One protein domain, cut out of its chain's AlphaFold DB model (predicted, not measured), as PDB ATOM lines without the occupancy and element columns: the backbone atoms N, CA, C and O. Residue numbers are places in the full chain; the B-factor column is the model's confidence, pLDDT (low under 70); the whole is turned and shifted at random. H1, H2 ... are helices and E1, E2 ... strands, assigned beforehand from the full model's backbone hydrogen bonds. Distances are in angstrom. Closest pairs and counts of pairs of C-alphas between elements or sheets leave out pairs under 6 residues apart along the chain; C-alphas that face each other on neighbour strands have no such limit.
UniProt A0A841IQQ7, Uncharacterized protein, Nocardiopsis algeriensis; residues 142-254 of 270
ATOM      1  N   ILE A 142      60.975 -10.377 -10.389       88.19
ATOM      2  CA  ILE A 142      59.853  -9.545 -10.832       88.19
ATOM      3  C   ILE A 142      60.225  -8.746 -12.087       88.19
ATOM      4  O   ILE A 142      61.398  -8.585 -12.415       88.19
ATOM      5  N   GLY A 143      59.220  -8.221 -12.792       81.38
ATOM      6  CA  GLY A 143      59.431  -7.382 -13.981       81.38
ATOM      7  C   GLY A 143      59.775  -8.151 -15.262       81.38
ATOM      8  O   GLY A 143      60.210  -7.540 -16.243       81.38
ATOM      9  N   LEU A 144      59.566  -9.470 -15.271       86.25
ATOM     10  CA  LEU A 144      59.721 -10.306 -16.459       86.25
ATOM     11  C   LEU A 144      58.577 -10.047 -17.448       86.25
ATOM     12  O   LEU A 144      57.447  -9.746 -17.064       86.25
ATOM     13  N   ARG A 145      58.882 -10.136 -18.745       83.00
ATOM     14  CA  ARG A 145      57.909  -9.938 -19.832       83.00
ATOM     15  C   ARG A 145      57.344 -11.240 -20.373       83.00
ATOM     16  O   ARG A 145      56.273 -11.216 -20.960       83.00
ATOM     17  N   ASP A 146      58.104 -12.317 -20.240       88.50
ATOM     18  CA  ASP A 146      57.810 -13.620 -20.822       88.50
ATOM     19  C   ASP A 146      58.337 -14.705 -19.875       88.50
ATOM     20  O   ASP A 146      59.406 -14.548 -19.275       88.50
ATOM     21  N   ALA A 147      57.602 -15.813 -19.763       89.69
ATOM     22  CA  ALA A 147      58.003 -17.016 -19.041       89.69
ATOM     23  C   ALA A 147      59.401 -17.506 -19.451       89.69
ATOM     24  O   ALA A 147      60.148 -18.019 -18.622       89.69
ATOM     25  N   ARG A 148      59.783 -17.309 -20.719       90.56
ATOM     26  CA  ARG A 148      61.100 -17.697 -21.257       90.56
ATOM     27  C   ARG A 148      62.271 -16.930 -20.640       90.56
ATOM     28  O   ARG A 148      63.410 -17.366 -20.768       90.56
ATOM     29  N   GLN A 149      62.010 -15.788 -20.006       90.75
ATOM     30  CA  GLN A 149      63.031 -14.979 -19.333       90.75
ATOM     31  C   GLN A 149      63.320 -15.459 -17.905       90.75
ATOM     32  O   GLN A 149      64.249 -14.960 -17.273       90.75
ATOM     33  N   VAL A 150      62.530 -16.403 -17.387       91.25
ATOM     34  CA  VAL A 150      62.769 -17.016 -16.080       91.25
ATOM     35  C   VAL A 150      64.042 -17.877 -16.164       91.25
ATOM     36  O   VAL A 150      64.149 -18.708 -17.070       91.25
ATOM     37  N   PRO A 151      65.024 -17.700 -15.258       91.75
ATOM     38  CA  PRO A 151      66.249 -18.494 -15.262       91.75
ATOM     39  C   PRO A 151      65.990 -19.998 -15.138       91.75
ATOM     40  O   PRO A 151      65.003 -20.443 -14.554       91.75
ATOM     41  N   ARG A 152      66.928 -20.809 -15.636       90.25
ATOM     42  CA  ARG A 152      66.870 -22.265 -15.443       90.25
ATOM     43  C   ARG A 152      66.903 -22.603 -13.948       90.25
ATOM     44  O   ARG A 152      67.647 -21.988 -13.190       90.25
ATOM     45  N   GLY A 153      66.093 -23.579 -13.541       90.00
ATOM     46  CA  GLY A 153      65.919 -23.966 -12.135       90.00
ATOM     47  C   GLY A 153      64.861 -23.154 -11.380       90.00
ATOM     48  O   GLY A 153      64.495 -23.534 -10.271       90.00
ATOM     49  N   TRP A 154      64.332 -22.090 -11.986       94.69
ATOM     50  CA  TRP A 154      63.208 -21.320 -11.464       94.69
ATOM     51  C   TRP A 154      61.907 -21.693 -12.177       94.69
ATOM     52  O   TRP A 154      61.909 -22.217 -13.293       94.69
ATOM     53  N   VAL A 155      60.786 -21.417 -11.520       93.88
ATOM     54  CA  VAL A 155      59.444 -21.765 -11.981       93.88
ATOM     55  C   VAL A 155      58.699 -20.495 -12.402       93.88
ATOM     56  O   VAL A 155      58.587 -19.566 -11.597       93.88
ATOM     57  N   PRO A 156      58.171 -20.416 -13.638       95.31
ATOM     58  CA  PRO A 156      57.344 -19.291 -14.054       95.31
ATOM     59  C   PRO A 156      55.978 -19.347 -13.368       95.31
ATOM     60  O   PRO A 156      55.242 -20.320 -13.532       95.31
ATOM     61  N   LEU A 157      55.608 -18.285 -12.663       95.56
ATOM     62  CA  LEU A 157      54.232 -17.986 -12.282       95.56
ATOM     63  C   LEU A 157      53.665 -16.965 -13.271       95.56
ATOM     64  O   LEU A 157      54.173 -15.848 -13.379       95.56
ATOM     65  N   LEU A 158      52.604 -17.353 -13.970       94.75
ATOM     66  CA  LEU A 158      51.860 -16.523 -14.907       94.75
ATOM     67  C   LEU A 158      50.520 -16.171 -14.277       94.75
ATOM     68  O   LEU A 158      49.734 -17.061 -13.954       94.75
ATOM     69  N   VAL A 159      50.267 -14.883 -14.083       92.69
ATOM     70  CA  VAL A 159      48.976 -14.387 -13.605       92.69
ATOM     71  C   VAL A 159      48.335 -13.594 -14.726       92.69
ATOM     72  O   VAL A 159      48.751 -12.472 -15.010       92.69
ATOM     73  N   HIS A 160      47.343 -14.191 -15.373       90.38
ATOM     74  CA  HIS A 160      46.600 -13.568 -16.457       90.38
ATOM     75  C   HIS A 160      45.313 -12.945 -15.934       90.38
ATOM     76  O   HIS A 160      44.657 -13.502 -15.058       90.38
ATOM     77  N   ARG A 161      44.922 -11.811 -16.504       85.38
ATOM     78  CA  ARG A 161      43.609 -11.217 -16.287       85.38
ATOM     79  C   ARG A 161      42.926 -11.038 -17.629       85.38
ATOM     80  O   ARG A 161      43.466 -10.374 -18.510       85.38
ATOM     81  N   GLU A 162      41.714 -11.561 -17.754       81.69
ATOM     82  CA  GLU A 162      40.939 -11.411 -18.982       81.69
ATOM     83  C   GLU A 162      40.641  -9.936 -19.292       81.69
ATOM     84  O   GLU A 162      40.606  -9.062 -18.414       81.69
ATOM     85  N   ALA A 163      40.447  -9.636 -20.577       73.12
ATOM     86  CA  ALA A 163      40.043  -8.306 -21.011       73.12
ATOM     87  C   ALA A 163      38.602  -8.037 -20.548       73.12
ATOM     88  O   ALA A 163      37.645  -8.577 -21.094       73.12
ATOM     89  N   GLY A 164      38.462  -7.209 -19.514       65.31
ATOM     90  CA  GLY A 164      37.169  -6.858 -18.936       65.31
ATOM     91  C   GLY A 164      36.453  -5.696 -19.635       65.31
ATOM     92  O   GLY A 164      36.894  -5.136 -20.640       65.31
ATOM     93  N   THR A 165      35.338  -5.288 -19.039       62.12
ATOM     94  CA  THR A 165      34.541  -4.119 -19.427       62.12
ATOM     95  C   THR A 165      35.290  -2.792 -19.204       62.12
ATOM     96  O   THR A 165      36.341  -2.726 -18.564       62.12
ATOM     97  N   LEU A 166      34.729  -1.671 -19.679       55.09
ATOM     98  CA  LEU A 166      35.270  -0.320 -19.428       55.09
ATOM     99  C   LEU A 166      35.490  -0.023 -17.934       55.09
ATOM    100  O   LEU A 166      36.415   0.700 -17.573       55.09
ATOM    101  N   ARG A 167      34.667  -0.598 -17.050       56.03
ATOM    102  CA  ARG A 167      34.804  -0.430 -15.598       56.03
ATOM    103  C   ARG A 167      36.040  -1.148 -15.047       56.03
ATOM    104  O   ARG A 167      36.664  -0.654 -14.110       56.03
ATOM    105  N   ASP A 168      36.427  -2.256 -15.670       60.91
ATOM    106  CA  ASP A 168      37.564  -3.081 -15.257       60.91
ATOM    107  C   ASP A 168      38.906  -2.396 -15.509       60.91
ATOM    108  O   ASP A 168      39.881  -2.663 -14.804       60.91
ATOM    109  N   HIS A 169      38.946  -1.436 -16.430       61.47
ATOM    110  CA  HIS A 169      40.146  -0.659 -16.735       61.47
ATOM    111  C   HIS A 169      40.652   0.172 -15.552       61.47
ATOM    112  O   HIS A 169      41.830   0.516 -15.506       61.47
ATOM    113  N   PHE A 170      39.795   0.469 -14.575       58.97
ATOM    114  CA  PHE A 170      40.153   1.300 -13.424       58.97
ATOM    115  C   PHE A 170      40.551   0.503 -12.179       58.97
ATOM    116  O   PHE A 170      40.884   1.097 -11.150       58.97
ATOM    117  N   ALA A 171      40.501  -0.827 -12.244       66.50
ATOM    118  CA  ALA A 171      40.804  -1.681 -11.108       66.50
ATOM    119  C   ALA A 171      42.288  -2.084 -11.099       66.50
ATOM    120  O   ALA A 171      42.728  -2.891 -11.924       66.50
ATOM    121  N   ASP A 172      43.030  -1.517 -10.144       71.81
ATOM    122  CA  ASP A 172      44.449  -1.777  -9.864       71.81
ATOM    123  C   ASP A 172      44.622  -3.122  -9.133       71.81
ATOM    124  O   ASP A 172      44.655  -3.174  -7.900       71.81
ATOM    125  N   HIS A 173      44.649  -4.217  -9.899       79.88
ATOM    126  CA  HIS A 173      44.831  -5.561  -9.355       79.88
ATOM    127  C   HIS A 173      46.303  -5.804  -9.061       79.88
ATOM    128  O   HIS A 173      47.117  -5.997  -9.965       79.88
ATOM    129  N   ARG A 174      46.629  -5.823  -7.775       88.06
ATOM    130  CA  ARG A 174      47.964  -6.107  -7.267       88.06
ATOM    131  C   ARG A 174      48.081  -7.590  -6.971       88.06
ATOM    132  O   ARG A 174      47.198  -8.175  -6.350       88.06
ATOM    133  N   VAL A 175      49.177  -8.191  -7.399       90.19
ATOM    134  CA  VAL A 175      49.498  -9.585  -7.115       90.19
ATOM    135  C   VAL A 175      50.545  -9.603  -6.016       90.19
ATOM    136  O   VAL A 175      51.588  -8.953  -6.121       90.19
ATOM    137  N   THR A 176      50.265 -10.366  -4.966       91.88
ATOM    138  CA  THR A 176      51.218 -10.635  -3.891       91.88
ATOM    139  C   THR A 176      51.551 -12.120  -3.833       91.88
ATOM    140  O   THR A 176      50.648 -12.942  -3.985       91.88
ATOM    141  N   VAL A 177      52.811 -12.472  -3.585       92.56
ATOM    142  CA  VAL A 177      53.264 -13.859  -3.400       92.56
ATOM    143  C   VAL A 177      53.990 -13.951  -2.068       92.56
ATOM    144  O   VAL A 177      54.957 -13.230  -1.859       92.56
ATOM    145  N   ASP A 178      53.546 -14.842  -1.189       92.12
ATOM    146  CA  ASP A 178      54.035 -15.030   0.186       92.12
ATOM    147  C   ASP A 178      53.996 -13.741   1.026       92.12
ATOM    148  O   ASP A 178      54.761 -13.549   1.959       92.12
ATOM    149  N   GLY A 179      53.060 -12.847   0.696       86.38
ATOM    150  CA  GLY A 179      52.913 -11.534   1.332       86.38
ATOM    151  C   GLY A 179      53.604 -10.394   0.583       86.38
ATOM    152  O   GLY A 179      53.237  -9.238   0.787       86.38
ATOM    153  N   ASP A 180      54.500 -10.703  -0.353       86.31
ATOM    154  CA  ASP A 180      55.286  -9.702  -1.074       86.31
ATOM    155  C   ASP A 180      54.575  -9.195  -2.316       86.31
ATOM    156  O   ASP A 180      54.090  -9.987  -3.122       86.31
ATOM    157  N   HIS A 181      54.556  -7.878  -2.525       86.38
ATOM    158  CA  HIS A 181      54.037  -7.284  -3.759       86.38
ATOM    159  C   HIS A 181      54.972  -7.576  -4.931       86.38
ATOM    160  O   HIS A 181      56.065  -7.020  -5.015       86.38
ATOM    161  N   VAL A 182      54.524  -8.429  -5.854       87.56
ATOM    162  CA  VAL A 182      55.328  -8.850  -7.012       87.56
ATOM    163  C   VAL A 182      54.986  -8.080  -8.281       87.56
ATOM    164  O   VAL A 182      55.806  -8.000  -9.196       87.56
ATOM    165  N   GLY A 183      53.786  -7.507  -8.364       86.94
ATOM    166  CA  GLY A 183      53.364  -6.825  -9.574       86.94
ATOM    167  C   GLY A 183      51.883  -6.487  -9.636       86.94
ATOM    168  O   GLY A 183      51.142  -6.591  -8.663       86.94
ATOM    169  N   TRP A 184      51.481  -6.043 -10.816       87.00
ATOM    170  CA  TRP A 184      50.169  -5.502 -11.131       87.00
ATOM    171  C   TRP A 184      49.704  -6.232 -12.391       87.00
ATOM    172  O   TRP A 184      50.538  -6.527 -13.249       87.00
ATOM    173  N   VAL A 185      48.411  -6.528 -12.510       85.06
ATOM    174  CA  VAL A 185      47.853  -7.161 -13.712       85.06
ATOM    175  C   VAL A 185      46.672  -6.349 -14.257       85.06
ATOM    176  O   VAL A 185      45.584  -6.277 -13.668       85.06
ATOM    177  N   GLY A 186      46.902  -5.669 -15.382       81.44
ATOM    178  CA  GLY A 186      45.875  -4.922 -16.102       81.44
ATOM    179  C   GLY A 186      44.902  -5.836 -16.859       81.44
ATOM    180  O   GLY A 186      45.153  -7.032 -17.002       81.44
ATOM    181  N   PRO A 187      43.755  -5.314 -17.331       78.75
ATOM    182  CA  PRO A 187      42.826  -6.093 -18.149       78.75
ATOM    183  C   PRO A 187      43.484  -6.551 -19.455       78.75
ATOM    184  O   PRO A 187      44.066  -5.736 -20.171       78.75
ATOM    185  N   GLY A 188      43.356  -7.837 -19.783       81.25
ATOM    186  CA  GLY A 188      43.973  -8.446 -20.965       81.25
ATOM    187  C   GLY A 188      45.487  -8.635 -20.855       81.25
ATOM    188  O   GLY A 188      46.122  -9.013 -21.838       81.25
ATOM    189  N   GLU A 189      46.080  -8.366 -19.690       84.12
ATOM    190  CA  GLU A 189      47.516  -8.492 -19.468       84.12
ATOM    191  C   GLU A 189      47.869  -9.784 -18.726       84.12
ATOM    192  O   GLU A 189      47.039 -10.437 -18.091       84.12
ATOM    193  N   GLU A 190      49.144 -10.154 -18.810       88.94
ATOM    194  CA  GLU A 190      49.734 -11.255 -18.060       88.94
ATOM    195  C   GLU A 190      50.960 -10.745 -17.300       88.94
ATOM    196  O   GLU A 190      51.842 -10.089 -17.863       88.94
ATOM    197  N   LEU A 191      50.997 -11.033 -16.001       91.56
ATOM    198  CA  LEU A 191      52.141 -10.792 -15.137       91.56
ATOM    199  C   LEU A 191      52.976 -12.071 -15.046       91.56
ATOM    200  O   LEU A 191      52.454 -13.123 -14.679       91.56
ATOM    201  N   VAL A 192      54.278 -11.956 -15.308       93.44
ATOM    202  CA  VAL A 192      55.237 -13.060 -15.187       93.44
ATOM    203  C   VAL A 192      56.145 -12.836 -13.982       93.44
ATOM    204  O   VAL A 192      56.791 -11.790 -13.863       93.44
ATOM    205  N   VAL A 193      56.228 -13.837 -13.108       94.25
ATOM    206  CA  VAL A 193      57.086 -13.840 -11.917       94.25
ATOM    207  C   VAL A 193      57.914 -15.120 -11.901       94.25
ATOM    208  O   VAL A 193      57.381 -16.206 -12.098       94.25
ATOM    209  N   GLY A 194      59.218 -15.008 -11.666       94.81
ATOM    210  CA  GLY A 194      60.072 -16.164 -11.407       94.81
ATOM    211  C   GLY A 194      60.034 -16.522  -9.925       94.81
ATOM    212  O   GLY A 194      60.375 -15.681  -9.089       94.81
ATOM    213  N   LEU A 195      59.649 -17.757  -9.608       94.75
ATOM    214  CA  LEU A 195      59.631 -18.296  -8.248       94.75
ATOM    215  C   LEU A 195      60.659 -19.422  -8.076       94.75
ATOM    216  O   LEU A 195      60.917 -20.161  -9.031       94.75
ATOM    217  N   PRO A 196      61.252 -19.574  -6.883       94.19
ATOM    218  CA  PRO A 196      62.030 -20.758  -6.572       94.19
ATOM    219  C   PRO A 196      61.104 -21.987  -6.502       94.19
ATOM    220  O   PRO A 196      59.893 -21.841  -6.329       94.19
ATOM    221  N   PRO A 197      61.631 -23.210  -6.651       93.25
ATOM    222  CA  PRO A 197      60.839 -24.412  -6.428       93.25
ATOM    223  C   PRO A 197      60.358 -24.509  -4.975       93.25
ATOM    224  O   PRO A 197      61.134 -24.258  -4.052       93.25
ATOM    225  N   GLY A 198      59.107 -24.922  -4.765       92.75
ATOM    226  CA  GLY A 198      58.537 -25.096  -3.426       92.75
ATOM    227  C   GLY A 198      57.129 -24.524  -3.241       92.75
ATOM    228  O   GLY A 198      56.473 -24.120  -4.204       92.75
ATOM    229  N   PRO A 199      56.605 -24.551  -2.006       92.75
ATOM    230  CA  PRO A 199      55.274 -24.045  -1.698       92.75
ATOM    231  C   PRO A 199      55.248 -22.512  -1.675       92.75
ATOM    232  O   PRO A 199      56.096 -21.880  -1.054       92.75
ATOM    233  N   HIS A 200      54.217 -21.930  -2.288       93.44
ATOM    234  CA  HIS A 200      53.976 -20.490  -2.298       93.44
ATOM    235  C   HIS A 200      52.494 -20.172  -2.099       93.44
ATOM    236  O   HIS A 200      51.609 -20.947  -2.467       93.44
ATOM    237  N   THR A 201      52.206 -19.000  -1.546       92.25
ATOM    238  CA  THR A 201      50.853 -18.466  -1.389       92.25
ATOM    239  C   THR A 201      50.683 -17.225  -2.250       92.25
ATOM    240  O   THR A 201      51.304 -16.201  -1.994       92.25
ATOM    241  N   VAL A 202      49.806 -17.279  -3.245       93.06
ATOM    242  CA  VAL A 202      49.497 -16.143  -4.120       93.06
ATOM    243  C   VAL A 202      48.176 -15.511  -3.696       93.06
ATOM    244  O   VAL A 202      47.217 -16.209  -3.381       93.06
ATOM    245  N   ARG A 203      48.110 -14.181  -3.684       91.38
ATOM    246  CA  ARG A 203      46.894 -13.407  -3.404       91.38
ATOM    247  C   ARG A 203      46.739 -12.282  -4.410       91.38
ATOM    248  O   ARG A 203      47.720 -11.663  -4.821       91.38
ATOM    249  N   LEU A 204      45.489 -11.995  -4.746       88.81
ATOM    250  CA  LEU A 204      45.093 -10.838  -5.535       88.81
ATOM    251  C   LEU A 204      44.566  -9.755  -4.591       88.81
ATOM    252  O   LEU A 204      43.829 -10.055  -3.654       88.81
ATOM    253  N   ARG A 205      44.931  -8.497  -4.819       84.81
ATOM    254  CA  ARG A 205      44.506  -7.351  -4.009       84.81
ATOM    255  C   ARG A 205      43.972  -6.235  -4.894       84.81
ATOM    256  O   ARG A 205      44.478  -6.019  -5.990       84.81
ATOM    257  N   LEU A 206      42.992  -5.495  -4.390       78.50
ATOM    258  CA  LEU A 206      42.431  -4.310  -5.037       78.50
ATOM    259  C   LEU A 206      42.271  -3.198  -3.993       78.50
ATOM    260  O   LEU A 206      41.314  -3.176  -3.222       78.50
ATOM    261  N   GLY A 207      43.227  -2.268  -3.945       72.81
ATOM    262  CA  GLY A 207      43.282  -1.272  -2.870       72.81
ATOM    263  C   GLY A 207      43.443  -1.932  -1.493       72.81
ATOM    264  O   GLY A 207      44.380  -2.701  -1.280       72.81
ATOM    265  N   SER A 208      42.527  -1.644  -0.564       66.81
ATOM    266  CA  SER A 208      42.499  -2.264   0.770       66.81
ATOM    267  C   SER A 208      41.925  -3.685   0.778       66.81
ATOM    268  O   SER A 208      42.056  -4.380   1.779       66.81
ATOM    269  N   LEU A 209      41.300  -4.119  -0.317       75.12
ATOM    270  CA  LEU A 209      40.644  -5.418  -0.423       75.12
ATOM    271  C   LEU A 209      41.666  -6.499  -0.781       75.12
ATOM    272  O   LEU A 209      42.539  -6.280  -1.627       75.12
ATOM    273  N   SER A 210      41.537  -7.671  -0.162       78.94
ATOM    274  CA  SER A 210      42.335  -8.857  -0.476       78.94
ATOM    275  C   SER A 210      41.405 -10.006  -0.829       78.94
ATOM    276  O   SER A 210      40.433 -10.246  -0.124       78.94
ATOM    277  N   GLY A 211      41.712 -10.706  -1.915       81.31
ATOM    278  CA  GLY A 211      41.085 -11.980  -2.238       81.31
ATOM    279  C   GLY A 211      41.662 -13.128  -1.414       81.31
ATOM    280  O   GLY A 211      42.673 -12.972  -0.709       81.31
ATOM    281  N   ASP A 212      41.033 -14.292  -1.560       83.75
ATOM    282  CA  ASP A 212      41.451 -15.520  -0.894       83.75
ATOM    283  C   ASP A 212      42.856 -15.963  -1.345       83.75
ATOM    284  O   ASP A 212      43.207 -15.854  -2.527       83.75
ATOM    285  N   PRO A 213      43.697 -16.469  -0.420       87.81
ATOM    286  CA  PRO A 213      44.981 -17.053  -0.778       87.81
ATOM    287  C   PRO A 213      44.820 -18.314  -1.619       87.81
ATOM    288  O   PRO A 213      44.165 -19.269  -1.207       87.81
ATOM    289  N   VAL A 214      45.554 -18.374  -2.724       90.25
ATOM    290  CA  VAL A 214      45.763 -19.598  -3.494       90.25
ATOM    291  C   VAL A 214      47.123 -20.168  -3.147       90.25
ATOM    292  O   VAL A 214      48.159 -19.553  -3.399       90.25
ATOM    293  N   ARG A 215      47.121 -21.364  -2.567       91.12
ATOM    294  CA  ARG A 215      48.349 -22.118  -2.312       91.12
ATOM    295  C   ARG A 215      48.740 -22.869  -3.575       91.12
ATOM    296  O   ARG A 215      47.925 -23.580  -4.157       91.12
ATOM    297  N   ILE A 216      49.987 -22.709  -3.986       92.06
ATOM    298  CA  ILE A 216      50.580 -23.405  -5.123       92.06
ATOM    299  C   ILE A 216      51.850 -24.113  -4.669       92.06
ATOM    300  O   ILE A 216      52.493 -23.709  -3.703       92.06
ATOM    301  N   VAL A 217      52.229 -25.153  -5.400       93.00
ATOM    302  CA  VAL A 217      53.565 -25.744  -5.322       93.00
ATOM    303  C   VAL A 217      54.223 -25.487  -6.671       93.00
ATOM    304  O   VAL A 217      53.695 -25.894  -7.707       93.00
ATOM    305  N   ALA A 218      55.308 -24.721  -6.657       92.19
ATOM    306  CA  ALA A 218      56.124 -24.416  -7.815       92.19
ATOM    307  C   ALA A 218      57.053 -25.605  -8.082       92.19
ATOM    308  O   ALA A 218      58.037 -25.815  -7.372       92.19
ATOM    309  N   GLU A 219      56.721 -26.401  -9.093       91.12
ATOM    310  CA  GLU A 219      57.522 -27.554  -9.501       91.12
ATOM    311  C   GLU A 219      58.491 -27.166 -10.630       91.12
ATOM    312  O   GLU A 219      58.082 -26.493 -11.583       91.12
ATOM    313  N   PRO A 220      59.769 -27.591 -10.575       88.12
ATOM    314  CA  PRO A 220      60.731 -27.321 -11.638       88.12
ATOM    315  C   PRO A 220      60.207 -27.753 -13.013       88.12
ATOM    316  O   PRO A 220      59.714 -28.865 -13.184       88.12
ATOM    317  N   GLY A 221      60.320 -26.867 -14.004       84.75
ATOM    318  CA  GLY A 221      59.898 -27.141 -15.382       84.75
ATOM    319  C   GLY A 221      58.389 -27.064 -15.640       84.75
ATOM    320  O   GLY A 221      57.993 -27.111 -16.803       84.75
ATOM    321  N   LYS A 222      57.548 -26.884 -14.610       87.75
ATOM    322  CA  LYS A 222      56.094 -26.747 -14.766       87.75
ATOM    323  C   LYS A 222      55.641 -25.319 -14.460       87.75
ATOM    324  O   LYS A 222      55.596 -24.938 -13.291       87.75
ATOM    325  N   PRO A 223      55.291 -24.506 -15.473       90.56
ATOM    326  CA  PRO A 223      54.777 -23.169 -15.220       90.56
ATOM    327  C   PRO A 223      53.449 -23.237 -14.464       90.56
ATOM    328  O   PRO A 223      52.562 -24.020 -14.798       90.56
ATOM    329  N   VAL A 224      53.286 -22.370 -13.470       92.62
ATOM    330  CA  VAL A 224      52.024 -22.208 -12.749       92.62
ATOM    331  C   VAL A 224      51.237 -21.088 -13.407       92.62
ATOM    332  O   VAL A 224      51.752 -19.987 -13.575       92.62
ATOM    333  N   ARG A 225      49.979 -21.353 -13.762       91.69
ATOM    334  CA  ARG A 225      49.084 -20.361 -14.366       91.69
ATOM    335  C   ARG A 225      47.908 -20.081 -13.455       91.69
ATOM    336  O   ARG A 225      47.204 -21.005 -13.047       91.69
ATOM    337  N   LEU A 226      47.696 -18.810 -13.152       91.50
ATOM    338  CA  LEU A 226      46.555 -18.326 -12.396       91.50
ATOM    339  C   LEU A 226      45.786 -17.321 -13.246       91.50
ATOM    340  O   LEU A 226      46.379 -16.461 -13.895       91.50
ATOM    341  N   LEU A 227      44.466 -17.423 -13.214       88.44
ATOM    342  CA  LEU A 227      43.563 -16.465 -13.822       88.44
ATOM    343  C   LEU A 227      42.977 -15.589 -12.717       88.44
ATOM    344  O   LEU A 227      42.404 -16.097 -11.754       88.44
ATOM    345  N   ALA A 228      43.179 -14.282 -12.839       85.06
ATOM    346  CA  ALA A 228      42.562 -13.267 -12.005       85.06
ATOM    347  C   ALA A 228      41.121 -13.070 -12.484       85.06
ATOM    348  O   ALA A 228      40.857 -12.263 -13.378       85.06
ATOM    349  N   ASP A 229      40.215 -13.851 -11.903       73.31
ATOM    350  CA  ASP A 229      38.793 -13.815 -12.200       73.31
ATOM    351  C   ASP A 229      38.097 -12.777 -11.317       73.31
ATOM    352  O   ASP A 229      38.307 -12.708 -10.098       73.31
ATOM    353  N   GLN A 230      37.237 -11.989 -11.955       63.53
ATOM    354  CA  GLN A 230      36.249 -11.180 -11.272       63.53
ATOM    355  C   GLN A 230      34.942 -11.960 -11.261       63.53
ATOM    356  O   GLN A 230      34.103 -11.760 -12.134       63.53
ATOM    357  N   GLY A 231      34.814 -12.869 -10.289       58.22
ATOM    358  CA  GLY A 231      33.758 -13.886 -10.267       58.22
ATOM    359  C   GLY A 231      32.354 -13.357 -10.588       58.22
ATOM    360  O   GLY A 231      32.061 -12.190 -10.331       58.22
ATOM    361  N   GLU A 232      31.492 -14.238 -11.112       49.72
ATOM    362  CA  GLU A 232      30.152 -13.984 -11.675       49.72
ATOM    363  C   GLU A 232      29.415 -12.767 -11.087       49.72
ATOM    364  O   GLU A 232      28.610 -12.818 -10.154       49.72
ATOM    365  N   GLY A 233      29.712 -11.608 -11.656       48.56
ATOM    366  CA  GLY A 233      29.131 -10.339 -11.280       48.56
ATOM    367  C   GLY A 233      28.808  -9.597 -12.548       48.56
ATOM    368  O   GLY A 233      29.546  -8.696 -12.933       48.56
ATOM    369  N   GLY A 234      27.710  -9.977 -13.205       45.81
ATOM    370  CA  GLY A 234      27.214  -9.249 -14.367       45.81
ATOM    371  C   GLY A 234      27.110  -7.736 -14.095       45.81
ATOM    372  O   GLY A 234      27.064  -7.308 -12.935       45.81
ATOM    373  N   PRO A 235      27.016  -6.898 -15.143       47.12
ATOM    374  CA  PRO A 235      27.150  -5.434 -15.074       47.12
ATOM    375  C   PRO A 235      26.159  -4.683 -14.150       47.12
ATOM    376  O   PRO A 235      26.197  -3.456 -14.080       47.12
ATOM    377  N   ARG A 236      25.275  -5.377 -13.420       39.44
ATOM    378  CA  ARG A 236      24.096  -4.826 -12.736       39.44
ATOM    379  C   ARG A 236      24.152  -4.657 -11.212       39.44
ATOM    380  O   ARG A 236      23.158  -4.199 -10.665       39.44
ATOM    381  N   SER A 237      25.247  -4.907 -10.486       44.94
ATOM    382  CA  SER A 237      25.255  -4.572  -9.041       44.94
ATOM    383  C   SER A 237      26.510  -3.844  -8.561       44.94
ATOM    384  O   SER A 237      27.424  -4.416  -7.968       44.94
ATOM    385  N   VAL A 238      26.512  -2.514  -8.736       44.59
ATOM    386  CA  VAL A 238      27.395  -1.602  -7.980       44.59
ATOM    387  C   VAL A 238      27.254  -1.864  -6.475       44.59
ATOM    388  O   VAL A 238      28.262  -1.931  -5.784       44.59
ATOM    389  N   LEU A 239      26.034  -2.117  -5.984       46.12
ATOM    390  CA  LEU A 239      25.767  -2.483  -4.587       46.12
ATOM    391  C   LEU A 239      26.331  -3.851  -4.167       46.12
ATOM    392  O   LEU A 239      26.717  -4.009  -3.013       46.12
ATOM    393  N   GLY A 240      26.420  -4.828  -5.075       51.91
ATOM    394  CA  GLY A 240      27.003  -6.141  -4.766       51.91
ATOM    395  C   GLY A 240      28.509  -6.061  -4.505       51.91
ATOM    396  O   GLY A 240      29.030  -6.789  -3.667       51.91
ATOM    397  N   TRP A 241      29.189  -5.111  -5.158       47.22
ATOM    398  CA  TRP A 241      30.613  -4.842  -4.947       47.22
ATOM    399  C   TRP A 241      30.915  -4.344  -3.526       47.22
ATOM    400  O   TRP A 241      31.915  -4.743  -2.945       47.22
ATOM    401  N   TRP A 242      30.031  -3.525  -2.946       51.84
ATOM    402  CA  TRP A 242      30.181  -3.036  -1.569       51.84
ATOM    403  C   TRP A 242      29.880  -4.102  -0.513       51.84
ATOM    404  O   TRP A 242      30.434  -4.045   0.578       51.84
ATOM    405  N   ARG A 243      28.998  -5.061  -0.820       52.03
ATOM    406  CA  ARG A 243      28.559  -6.083   0.143       52.03
ATOM    407  C   ARG A 243      29.538  -7.245   0.287       52.03
ATOM    408  O   ARG A 243      29.645  -7.795   1.378       52.03
ATOM    409  N   SER A 244      30.231  -7.636  -0.783       53.44
ATOM    410  CA  SER A 244      31.193  -8.753  -0.741       53.44
ATOM    411  C   SER A 244      32.327  -8.567  -1.760       53.44
ATOM    412  O   SER A 244      32.419  -9.318  -2.732       53.44
ATOM    413  N   PRO A 245      33.190  -7.555  -1.570       55.03
ATOM    414  CA  PRO A 245      34.308  -7.285  -2.475       55.03
ATOM    415  C   PRO A 245      35.308  -8.448  -2.584       55.03
ATOM    416  O   PRO A 245      35.868  -8.680  -3.652       55.03
ATOM    417  N   GLU A 246      35.501  -9.198  -1.499       54.50
ATOM    418  CA  GLU A 246      36.445 -10.322  -1.407       54.50
ATOM    419  C   GLU A 246      35.992 -11.524  -2.249       54.50
ATOM    420  O   GLU A 246      36.800 -12.150  -2.930       54.50
ATOM    421  N   ALA A 247      34.677 -11.770  -2.320       52.44
ATOM    422  CA  ALA A 247      34.087 -12.877  -3.074       52.44
ATOM    423  C   ALA A 247      34.340 -12.794  -4.592       52.44
ATOM    424  O   ALA A 247      34.163 -13.792  -5.293       52.44
ATOM    425  N   ARG A 248      34.755 -11.619  -5.088       60.44
ATOM    426  CA  ARG A 248      35.017 -11.339  -6.505       60.44
ATOM    427  C   ARG A 248      36.499 -11.207  -6.852       60.44
ATOM    428  O   ARG A 248      36.794 -10.989  -8.013       60.44
ATOM    429  N   LEU A 249      37.429 -11.324  -5.904       63.34
ATOM    430  CA  LEU A 249      38.864 -11.382  -6.209       63.34
ATOM    431  C   LEU A 249      39.317 -12.830  -6.107       63.34
ATOM    432  O   LEU A 249      39.732 -13.282  -5.041       63.34
ATOM    433  N   ARG A 250      39.214 -13.566  -7.212       74.56
ATOM    434  CA  ARG A 250      39.566 -14.984  -7.229       74.56
ATOM    435  C   ARG A 250      40.751 -15.210  -8.140       74.56
ATOM    436  O   ARG A 250      40.796 -14.735  -9.267       74.56
ATOM    437  N   LEU A 251      41.722 -15.949  -7.626       77.69
ATOM    438  CA  LEU A 251      42.724 -16.580  -8.461       77.69
ATOM    439  C   LEU A 251      42.266 -18.016  -8.673       77.69
ATOM    440  O   LEU A 251      42.075 -18.763  -7.716       77.69
ATOM    441  N   VAL A 252      42.062 -18.396  -9.924       80.44
ATOM    442  CA  VAL A 252      41.730 -19.773 -10.290       80.44
ATOM    443  C   VAL A 252      42.939 -20.363 -10.992       80.44
ATOM    444  O   VAL A 252      43.557 -19.700 -11.825       80.44
ATOM    445  N   ARG A 253      43.320 -21.596 -10.652       79.81
ATOM    446  CA  ARG A 253      44.368 -22.294 -11.401       79.81
ATOM    447  C   ARG A 253      43.831 -22.566 -12.802       79.81
ATOM    448  O   ARG A 253      42.849 -23.287 -12.952       79.81
ATOM    449  N   ALA A 254      44.449 -21.951 -13.805       71.50
ATOM    450  CA  ALA A 254      44.046 -22.166 -15.185       71.50
ATOM    451  C   ALA A 254      44.430 -23.598 -15.603       71.50
ATOM    452  O   ALA A 254      45.484 -24.083 -15.168       71.50
TER     453      ALA A 254
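AT A GLANCE: This is residues 142 to 254 of the 270 residues of an uncharacterized protein of Nocardiopsis algeriensis (UniProt A0A841IQQ7). Two strongly twisted sheets of four strands lie face to face as a sandwich, E5, E2, E8, E9 in one layer and E4, E3, E6, E7 in the other, and the chain crosses between the layers four times. E1 lies along the side where the edge strands E5 and E4 are, and the short helix H1 sits beyond one end of the sandwich, on a low-confidence loop that adds to the length. The printed part has 113 residues, with nine named strands and one named helix in the order E1 to E8, H1, E9. The class is mostly strand, though under half of the residues, 55 of 113, are in named elements; the first sheet is mixed and the second antiparallel throughout. The whole is compact, with a radius of gyration of the C-alphas of 14.2 A and spans of 46 by 23 by 21 A.

IN THESE COORDINATES: Begin with the sheet that holds the longest strand, E6: find C-alpha 198 at (58.537, -25.096, -3.426) and follow E6 over residues 198 to 206, 26.3 A. Its sheet also holds E3, residues 173 to 177, 13.2 A; E4, residues 180 to 184, 12.0 A; and E7, residues 214 to 218, 12.2 A. In the other sheet look for E2, residues 155 to 160, 15.9 A; E5, residues 190 to 195, 15.6 A; E8, residues 224 to 229, 15.7 A; and E9, residues 250 to 253, which ends with C-alpha 253 at (44.368, -22.294, -11.401). The printed part opens with E1, residues 142 to 144, from C-alpha 142 at (59.853, -9.545, -10.832). H1 is residues 238 to 243, 9.3 A.

HOW THE PARTS SIT: Across the sheet E4 E3 E6 E7, look first at E6, whose pairing is staggered: residues 198 to 202 pair with E7 and residues 202 to 206 with E3. E6 and E7 form a hairpin, with N 202 and O 214 2.8 A apart. E3 and E6 are antiparallel, with N 176 and O 203 at 2.9 A. The hairpin of E3 and E4 has N 175 and O 183 at 2.8 A. In the other sheet, E2 and E8 are parallel at 17 degrees, with N 226 and O 158 at 2.8 A. E5 is antiparallel to E2, with N 193 and O 157 at 2.9 A, and E9 to E8, with N 227 and O 252 at 2.8 A. The facing parts of the two sheets are 8.1 A centre to centre, with planes 15 degrees apart. Among the closest C-alphas between them are those of Val 214 in E7 and Leu 251 in E9, 6.6 A apart. E1 pairs with no named strand; its closest C-alpha to E5 is Ile 142, 5.2 A from that of Val 193. H1 is not on either sheet; in its backbone 1 of 2 O i to N i+4 pairs and 3 of 3 O i to N i+3 pairs are within hydrogen-bond range.

THE WHOLE: The two C-alphas farthest apart are those of Arg 152 and Leu 239, 46.9 A, and the outline is only just a rod. The printed part has no cut. The link from E2 to E3, residues 161 to 172, is long; E3 to E4, E4 to E5, E5 to E6 and E7 to E8 are tight. The mean pLDDT of the printed part is 78.9; look for values under 70 at residues 164 to 171, residue 208 and residues 230 to 249, and H1 has a mean of 49.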